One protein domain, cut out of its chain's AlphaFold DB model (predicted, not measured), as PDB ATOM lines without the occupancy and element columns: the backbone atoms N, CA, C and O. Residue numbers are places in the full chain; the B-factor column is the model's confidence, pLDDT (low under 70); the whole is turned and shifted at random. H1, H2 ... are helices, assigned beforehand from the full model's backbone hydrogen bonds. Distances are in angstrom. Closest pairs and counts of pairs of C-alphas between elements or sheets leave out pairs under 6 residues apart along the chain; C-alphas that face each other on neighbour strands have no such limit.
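This is residues 81 to 151 of the 152 residues of an uncharacterized protein of Marinicella litoralis (UniProt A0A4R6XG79). A long helix, H1, runs across one side of a helical hairpin, H2 and H3, while its first part extends beyond the hairpin and makes the length. The tail, residues 141 to 151, folds back over the hairpin's side away from H1. The printed part has 71 residues with three named helices and no named strand, all helix by class; it is only just compact, close to loose, with a radius of gyration of the C-alphas of 12.9 A and spans of 36 by 22 by 20 A.

H1, residues 87 to 107, touches H3, residues 127 to 140, with residues 97 to 105 alone, about perpendicular at 77 degrees; their closest C-alphas, of His 101 and Tyr 136, are 5.6 A apart. H2, residues 111 to 123, forms a hairpin with H3, opposite ways at a shallow tilt of 13 degrees; their closest C-alphas, of Phe 121 and Ala 130, are 5.5 A apart. In H1, H2 and H3 every O i to N i+4 pair is within hydrogen-bond range.

H1 begins at C-alpha 87 (160.744, 220.777, 132.381) and measures 30.4 A, H2 18.3 A and H3 19.8 A, ending at C-alpha 140 (172.748, 238.706, 117.721).

The printed part has no cut, and both links are tight. The model's pLDDT is under 70 at residues 81 to 85 and 90.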
ATOM      1  N   HIS A  81     163.421 222.145 120.357       57.53
ATOM      2  CA  HIS A  81     163.801 220.842 120.919       57.53
ATOM      3  C   HIS A  81     163.490 220.729 122.421       57.53
ATOM      4  O   HIS A  81     163.496 219.630 122.965       57.53
ATOM      5  N   LEU A  82     163.233 221.856 123.091       57.00
ATOM      6  CA  LEU A  82     162.982 221.922 124.531       57.00
ATOM      7  C   LEU A  82     161.491 221.790 124.867       57.00
ATOM      8  O   LEU A  82     161.159 221.601 126.032       57.00
ATOM      9  N   GLU A  83     160.601 221.888 123.872       59.88
ATOM     10  CA  GLU A  83     159.147 221.814 124.075       59.88
ATOM     11  C   GLU A  83     158.665 220.388 124.400       59.88
ATOM     12  O   GLU A  83     157.675 220.231 125.111       59.88
ATOM     13  N   ASP A  84     159.402 219.362 123.959       61.53
ATOM     14  CA  ASP A  84     159.064 217.945 124.173       61.53
ATOM     15  C   ASP A  84     159.810 217.302 125.364       61.53
ATOM     16  O   ASP A  84     159.589 216.129 125.681       61.53
ATOM     17  N   MET A  85     160.701 218.043 126.034       61.50
ATOM     18  CA  MET A  85     161.514 217.535 127.146       61.50
ATOM     19  C   MET A  85     160.853 217.760 128.517       61.50
ATOM     20  O   MET A  85     160.086 218.710 128.703       61.50
ATOM     21  N   PRO A  86     161.175 216.928 129.528       74.25
ATOM     22  CA  PRO A  86     160.822 217.215 130.913       74.25
ATOM     23  C   PRO A  86     161.317 218.610 131.313       74.25
ATOM     24  O   PRO A  86     162.441 218.994 130.993       74.25
ATOM     25  N   ILE A  87     160.494 219.361 132.051       71.62
ATOM     26  CA  ILE A  87     160.744 220.777 132.381       71.62
ATOM     27  C   ILE A  87     162.131 220.998 133.016       71.62
ATOM     28  O   ILE A  87     162.789 221.990 132.713       71.62
ATOM     29  N   GLU A  88     162.599 220.079 133.867       71.31
ATOM     30  CA  GLU A  88     163.929 220.168 134.495       71.31
ATOM     31  C   GLU A  88     165.084 220.020 133.492       71.31
ATOM     32  O   GLU A  88     166.076 220.744 133.579       71.31
ATOM     33  N   GLU A  89     164.961 219.124 132.511       71.25
ATOM     34  CA  GLU A  89     165.992 218.912 131.487       71.25
ATOM     35  C   GLU A  89     166.019 220.074 130.494       71.25
ATOM     36  O   GLU A  89     167.091 220.590 130.169       71.25
ATOM     37  N   ALA A  90     164.840 220.573 130.113       69.69
ATOM     38  CA  ALA A  90     164.707 221.745 129.259       69.69
ATOM     39  C   ALA A  90     165.353 222.998 129.885       69.69
ATOM     40  O   ALA A  90     166.040 223.767 129.208       69.69
ATOM     41  N   GLN A  91     165.195 223.197 131.197       71.69
ATOM     42  CA  GLN A  91     165.856 224.301 131.901       71.69
ATOM     43  C   GLN A  91     167.379 224.140 131.912       71.69
ATOM     44  O   GLN A  91     168.099 225.087 131.587       71.69
ATOM     45  N   ALA A  92     167.882 222.942 132.217       75.81
ATOM     46  CA  ALA A  92     169.319 222.681 132.242       75.81
ATOM     47  C   ALA A  92     169.977 222.870 130.862       75.81
ATOM     48  O   ALA A  92     171.110 223.357 130.765       75.81
ATOM     49  N   GLU A  93     169.292 222.503 129.780       74.88
ATOM     50  CA  GLU A  93     169.780 222.731 128.419       74.88
ATOM     51  C   GLU A  93     169.724 224.204 128.006       74.88
ATOM     52  O   GLU A  93     170.705 224.715 127.452       74.88
ATOM     53  N   ALA A  94     168.648 224.916 128.348       74.19
ATOM     54  CA  ALA A  94     168.536 226.352 128.107       74.19
ATOM     55  C   ALA A  94     169.639 227.139 128.836       74.19
ATOM     56  O   ALA A  94     170.259 228.031 128.251       74.19
ATOM     57  N   GLU A  95     169.957 226.776 130.082       79.38
ATOM     58  CA  GLU A  95     171.061 227.382 130.833       79.38
ATOM     59  C   GLU A  95     172.417 227.123 130.167       79.38
ATOM     60  O   GLU A  95     173.220 228.047 130.001       79.38
ATOM     61  N   LYS A  96     172.679 225.884 129.738       83.88
ATOM     62  CA  LYS A  96     173.920 225.534 129.028       83.88
ATOM     63  C   LYS A  96     174.051 226.308 127.719       83.88
ATOM     64  O   LYS A  96     175.141 226.800 127.409       83.88
ATOM     65  N   LEU A  97     172.966 226.430 126.958       80.12
ATOM     66  CA  LEU A  97     172.938 227.201 125.719       80.12
ATOM     67  C   LEU A  97     173.173 228.693 125.994       80.12
ATOM     68  O   LEU A  97     174.027 229.306 125.353       80.12
ATOM     69  N   GLY A  98     172.514 229.249 127.013       81.75
ATOM     70  CA  GLY A  98     172.708 230.628 127.461       81.75
ATOM     71  C   GLY A  98     174.156 230.920 127.862       81.75
ATOM     72  O   GLY A  98     174.732 231.927 127.442       81.75
ATOM     73  N   GLN A  99     174.806 230.007 128.588       87.81
ATOM     74  CA  GLN A  99     176.227 230.136 128.935       87.81
ATOM     75  C   GLN A  99     177.141 230.104 127.702       87.81
ATOM     76  O   GLN A  99     178.118 230.858 127.639       87.81
ATOM     77  N   LYS A 100     176.846 229.250 126.713       87.44
ATOM     78  CA  LYS A 100     177.584 229.216 125.438       87.44
ATOM     79  C   LYS A 100     177.403 230.527 124.672       87.44
ATOM     80  O   LYS A 100     178.399 231.123 124.267       87.44
ATOM     81  N   HIS A 101     176.174 231.025 124.564       87.38
ATOM     82  CA  HIS A 101     175.871 232.301 123.912       87.38
ATOM     83  C   HIS A 101     176.586 233.471 124.591       87.38
ATOM     84  O   HIS A 101     177.158 234.313 123.906       87.38
ATOM     85  N   MET A 102     176.653 233.495 125.925       88.88
ATOM     86  CA  MET A 102     177.418 234.510 126.653       88.88
ATOM     87  C   MET A 102     178.914 234.451 126.305       88.88
ATOM     88  O   MET A 102     179.537 235.483 126.044       88.88
ATOM     89  N   LYS A 103     179.504 233.249 126.248       92.25
ATOM     90  CA  LYS A 103     180.907 233.074 125.828       92.25
ATOM     91  C   LYS A 103     181.130 233.546 124.391       92.25
ATOM     92  O   LYS A 103     182.151 234.179 124.118       92.25
ATOM     93  N   PHE A 104     180.187 233.272 123.493       93.62
ATOM     94  CA  PHE A 104     180.239 233.744 122.113       93.62
ATOM     95  C   PHE A 104     180.093 235.258 122.018       93.62
ATOM     96  O   PHE A 104     180.891 235.874 121.327       93.62
ATOM     97  N   ALA A 105     179.204 235.877 122.793       89.44
ATOM     98  CA  ALA A 105     179.073 237.330 122.843       89.44
ATOM     99  C   ALA A 105     180.365 238.029 123.283       89.44
ATOM    100  O   ALA A 105     180.717 239.083 122.754       89.44
ATOM    101  N   MET A 106     181.110 237.419 124.208       91.19
ATOM    102  CA  MET A 106     182.387 237.966 124.672       91.19
ATOM    103  C   MET A 106     183.518 237.800 123.648       91.19
ATOM    104  O   MET A 106     184.365 238.682 123.517       91.19
ATOM    105  N   ARG A 107     183.567 236.669 122.931       90.81
ATOM    106  CA  ARG A 107     184.669 236.340 122.002       90.81
ATOM    107  C   ARG A 107     184.420 236.814 120.569       90.81
ATOM    108  O   ARG A 107     185.344 237.259 119.891       90.81
ATOM    109  N   TYR A 108     183.176 236.734 120.122       93.62
ATOM    110  CA  TYR A 108     182.717 236.934 118.750       93.62
ATOM    111  C   TYR A 108     181.687 238.066 118.694       93.62
ATOM    112  O   TYR A 108     180.584 237.924 118.181       93.62
ATOM    113  N   ASN A 109     182.078 239.220 119.234       90.88
ATOM    114  CA  ASN A 109     181.234 240.408 119.373       90.88
ATOM    115  C   ASN A 109     180.871 241.115 118.054       90.88
ATOM    116  O   ASN A 109     180.173 242.125 118.074       90.88
ATOM    117  N   THR A 110     181.362 240.624 116.918       92.50
ATOM    118  CA  THR A 110     181.066 241.158 115.586       92.50
ATOM    119  C   THR A 110     180.725 240.018 114.627       92.50
ATOM    120  O   THR A 110     181.262 238.913 114.788       92.50
ATOM    121  N   PRO A 111     179.892 240.269 113.601       90.12
ATOM    122  CA  PRO A 111     179.487 239.236 112.650       90.12
ATOM    123  C   PRO A 111     180.684 238.621 111.913       90.12
ATOM    124  O   PRO A 111     180.760 237.402 111.793       90.12
ATOM    125  N   ASP A 112     181.680 239.425 111.524       91.56
ATOM    126  CA  ASP A 112     182.885 238.928 110.840       91.56
ATOM    127  C   ASP A 112     183.707 237.964 111.702       91.56
ATOM    128  O   ASP A 112     184.244 236.970 111.210       91.56
ATOM    129  N   LYS A 113     183.824 238.245 113.007       92.81
ATOM    130  CA  LYS A 113     184.529 237.355 113.939       92.81
ATOM    131  C   LYS A 113     183.762 236.057 114.136       92.81
ATOM    132  O   LYS A 113     184.387 235.003 114.207       92.81
ATOM    133  N   ALA A 114     182.437 236.139 114.215       92.88
ATOM    134  CA  ALA A 114     181.584 234.972 114.356       92.88
ATOM    135  C   ALA A 114     181.626 234.090 113.095       92.88
ATOM    136  O   ALA A 114     181.805 232.885 113.218       92.88
ATOM    137  N   LEU A 115     181.610 234.675 111.891       93.12
ATOM    138  CA  LEU A 115     181.784 233.937 110.631       93.12
ATOM    139  C   LEU A 115     183.143 233.229 110.548       93.12
ATOM    140  O   LEU A 115     183.202 232.043 110.231       93.12
ATOM    141  N   LYS A 116     184.236 233.924 110.888       94.25
ATOM    142  CA  LYS A 116     185.579 233.316 110.918       94.25
ATOM    143  C   LYS A 116     185.676 232.174 111.929       94.25
ATOM    144  O   LYS A 116     186.294 231.151 111.651       94.25
ATOM    145  N   ALA A 117     185.072 232.344 113.102       92.69
ATOM    146  CA  ALA A 117     185.032 231.300 114.117       92.69
ATOM    147  C   ALA A 117     184.179 230.108 113.678       92.69
ATOM    148  O   ALA A 117     184.572 228.970 113.909       92.69
ATOM    149  N   LEU A 118     183.056 230.358 113.000       93.25
ATOM    150  CA  LEU A 118     182.203 229.312 112.450       93.25
ATOM    151  C   LEU A 118     182.958 228.468 111.423       93.25
ATOM    152  O   LEU A 118     182.925 227.243 111.504       93.25
ATOM    153  N   GLN A 119     183.695 229.119 110.523       93.81
ATOM    154  CA  GLN A 119     184.567 228.434 109.573       93.81
ATOM    155  C   GLN A 119     185.611 227.576 110.300       93.81
ATOM    156  O   GLN A 119     185.702 226.380 110.047       93.81
ATOM    157  N   SER A 120     186.300 228.138 111.297       94.06
ATOM    158  CA  SER A 120     187.271 227.380 112.095       94.06
ATOM    159  C   SER A 120     186.649 226.185 112.826       94.06
ATOM    160  O   SER A 120     187.295 225.145 112.934       94.06
ATOM    161  N   PHE A 121     185.426 226.302 113.349       93.19
ATOM    162  CA  PHE A 121     184.748 225.182 114.005       93.19
ATOM    163  C   PHE A 121     184.368 224.079 113.018       93.19
ATOM    164  O   PHE A 121     184.475 222.906 113.373       93.19
ATOM    165  N   ARG A 122     183.985 224.429 111.784       91.12
ATOM    166  CA  ARG A 122     183.743 223.456 110.710       91.12
ATOM    167  C   ARG A 122     185.034 222.757 110.288       91.12
ATOM    168  O   ARG A 122     185.067 221.531 110.282       91.12
ATOM    169  N   ASP A 123     186.112 223.510 110.082       93.19
ATOM    170  CA  ASP A 123     187.434 222.960 109.739       93.19
ATOM    171  C   ASP A 123     187.956 221.992 110.821       93.19
ATOM    172  O   ASP A 123     188.650 221.017 110.531       93.19
ATOM    173  N   MET A 124     187.593 222.237 112.084       92.62
ATOM    174  CA  MET A 124     187.946 221.402 113.237       92.62
ATOM    175  C   MET A 124     186.942 220.275 113.541       92.62
ATOM    176  O   MET A 124     187.117 219.583 114.546       92.62
ATOM    177  N   ASN A 125     185.897 220.082 112.727       90.62
ATOM    178  CA  ASN A 125     184.800 219.134 112.977       90.62
ATOM    179  C   ASN A 125     184.121 219.304 114.357       90.62
ATOM    180  O   ASN A 125     183.698 218.337 114.989       90.62
ATOM    181  N   GLN A 126     184.014 220.540 114.853       90.50
ATOM    182  CA  GLN A 126     183.353 220.867 116.120       90.50
ATOM    183  C   GLN A 126     181.875 221.215 115.899       90.50
ATOM    184  O   GLN A 126     181.452 222.354 116.114       90.50
ATOM    185  N   THR A 127     181.081 220.225 115.487       88.88
ATOM    186  CA  THR A 127     179.678 220.402 115.067       88.88
ATOM    187  C   THR A 127     178.803 221.052 116.144       88.88
ATOM    188  O   THR A 127     178.067 221.990 115.850       88.88
ATOM    189  N   ASP A 128     178.949 220.656 117.413       87.81
ATOM    190  CA  ASP A 128     178.167 221.229 118.520       87.81
ATOM    191  C   ASP A 128     178.457 222.720 118.746       87.81
ATOM    192  O   ASP A 128     177.570 223.501 119.103       87.81
ATOM    193  N   GLN A 129     179.721 223.124 118.578       89.50
ATOM    194  CA  GLN A 129     180.136 224.517 118.750       89.50
ATOM    195  C   GLN A 129     179.723 225.353 117.544       89.50
ATOM    196  O   GLN A 129     179.252 226.473 117.730       89.50
ATOM    197  N   ALA A 130     179.836 224.792 116.337       91.06
ATOM    198  CA  ALA A 130     179.346 225.407 115.111       91.06
ATOM    199  C   ALA A 130     177.832 225.652 115.185       91.06
ATOM    200  O   ALA A 130     177.394 226.784 114.998       91.06
ATOM    201  N   SER A 131     177.045 224.640 115.565       89.19
ATOM    202  CA  SER A 131     175.591 224.762 115.718       89.19
ATOM    203  C   SER A 131     175.212 225.829 116.746       89.19
ATOM    204  O   SER A 131     174.401 226.706 116.458       89.19
ATOM    205  N   ALA A 132     175.831 225.812 117.931       89.44
ATOM    206  CA  ALA A 132     175.542 226.810 118.960       89.44
ATOM    207  C   ALA A 132     175.978 228.230 118.543       89.44
ATOM    208  O   ALA A 132     175.341 229.215 118.921       89.44
ATOM    209  N   LEU A 133     177.056 228.359 117.761       91.19
ATOM    210  CA  LEU A 133     177.502 229.649 117.240       91.19
ATOM    211  C   LEU A 133     176.556 230.178 116.154       91.19
ATOM    212  O   LEU A 133     176.264 231.372 116.155       91.19
ATOM    213  N   ILE A 134     176.029 229.309 115.283       91.12
ATOM    214  CA  ILE A 134     174.993 229.662 114.298       91.12
ATOM    215  C   ILE A 134     173.764 230.225 115.018       91.12
ATOM    216  O   ILE A 134     173.301 231.314 114.677       91.12
ATOM    217  N   SER A 135     173.284 229.542 116.059       88.88
ATOM    218  CA  SER A 135     172.165 230.011 116.884       88.88
ATOM    219  C   SER A 135     172.432 231.382 117.516       88.88
ATOM    220  O   SER A 135     171.580 232.272 117.478       88.88
ATOM    221  N   TYR A 136     173.633 231.586 118.062       90.81
ATOM    222  CA  TYR A 136     174.043 232.881 118.608       90.81
ATOM    223  C   TYR A 136     174.068 233.986 117.540       90.81
ATOM    224  O   TYR A 136     173.600 235.101 117.798       90.81
ATOM    225  N   MET A 137     174.598 233.688 116.351       90.81
ATOM    226  CA  MET A 137     174.678 234.633 115.237       90.81
ATOM    227  C   MET A 137     173.300 235.030 114.718       90.81
ATOM    228  O   MET A 137     173.084 236.208 114.455       90.81
ATOM    229  N   GLN A 138     172.360 234.090 114.628       87.88
ATOM    230  CA  GLN A 138     170.976 234.384 114.243       87.88
ATOM    231  C   GLN A 138     170.303 235.344 115.230       87.88
ATOM    232  O   GLN A 138     169.581 236.248 114.817       87.88
ATOM    233  N   LEU A 139     170.569 235.174 116.529       87.56
ATOM    234  CA  LEU A 139     169.994 236.022 117.572       87.56
ATOM    235  C   LEU A 139     170.646 237.414 117.622       87.56
ATOM    236  O   LEU A 139     169.962 238.417 117.804       87.56
ATOM    237  N   SER A 140     171.972 237.476 117.489       86.75
ATOM    238  CA  SER A 140     172.748 238.706 117.721       86.75
ATOM    239  C   SER A 140     172.980 239.524 116.452       86.75
ATOM    240  O   SER A 140     173.149 240.740 116.524       86.75
ATOM    241  N   PHE A 141     172.996 238.866 115.293       88.06
ATOM    242  CA  PHE A 141     173.283 239.460 113.990       88.06
ATOM    243  C   PHE A 141     172.275 238.975 112.926       88.06
ATOM    244  O   PHE A 141     172.682 238.378 111.929       88.06
ATOM    245  N   PRO A 142     170.966 239.249 113.091       83.31
ATOM    246  CA  PRO A 142     169.912 238.705 112.223       83.31
ATOM    247  C   PRO A 142     170.054 239.097 110.742       83.31
ATOM    248  O   PRO A 142     169.629 238.361 109.860       83.31
ATOM    249  N   GLU A 143     170.700 240.229 110.457       84.12
ATOM    250  CA  GLU A 143     170.952 240.718 109.093       84.12
ATOM    251  C   GLU A 143     172.170 240.053 108.419       84.12
ATOM    252  O   GLU A 143     172.451 240.290 107.241       84.12
ATOM    253  N   THR A 144     172.940 239.241 109.155       83.50
ATOM    254  CA  THR A 144     174.152 238.596 108.631       83.50
ATOM    255  C   THR A 144     173.791 237.322 107.882       83.50
ATOM    256  O   THR A 144     173.284 236.363 108.458       83.50
ATOM    257  N   GLN A 145     174.105 237.286 106.588       84.69
ATOM    258  CA  GLN A 145     173.946 236.084 105.773       84.69
ATOM    259  C   GLN A 145     175.077 235.100 106.077       84.69
ATOM    260  O   GLN A 145     176.238 235.360 105.763       84.69
ATOM    261  N   ILE A 146     174.731 233.966 106.688       83.94
ATOM    262  CA  ILE A 146     175.664 232.859 106.902       83.94
ATOM    263  C   ILE A 146     175.792 232.084 105.579       83.94
ATOM    264  O   ILE A 146     174.766 231.673 105.031       83.94
ATOM    265  N   PRO A 147     177.012 231.886 105.041       83.19
ATOM    266  CA  PRO A 147     177.222 231.085 103.841       83.19
ATOM    267  C   PRO A 147     176.644 229.669 104.000       83.19
ATOM    268  O   PRO A 147     176.866 229.055 105.045       83.19
ATOM    269  N   PRO A 148     175.950 229.119 102.985       82.56
ATOM    270  CA  PRO A 148     175.323 227.799 103.080       82.56
ATOM    271  C   PRO A 148     176.335 226.676 103.331       82.56
ATOM    272  O   PRO A 148     176.027 225.732 104.043       82.56
ATOM    273  N   GLU A 149     177.567 226.833 102.848       83.00
ATOM    274  CA  GLU A 149     178.681 225.903 103.085       83.00
ATOM    275  C   GLU A 149     179.037 225.741 104.572       83.00
ATOM    276  O   GLU A 149     179.659 224.759 104.958       83.00
ATOM    277  N   LEU A 150     178.649 226.701 105.421       81.44
ATOM    278  CA  LEU A 150     178.898 226.668 106.864       81.44
ATOM    279  C   LEU A 150     177.680 226.182 107.670       81.44
ATOM    280  O   LEU A 150     177.786 226.019 108.892       81.44
ATOM    281  N   LEU A 151     176.536 225.961 107.014       77.88
ATOM    282  CA  LEU A 151     175.279 225.541 107.642       77.88
ATOM    283  C   LEU A 151     175.098 224.015 107.705       77.88
ATOM    284  O   LEU A 151     174.370 223.576 108.591       77.88
TER     285      LEU A 151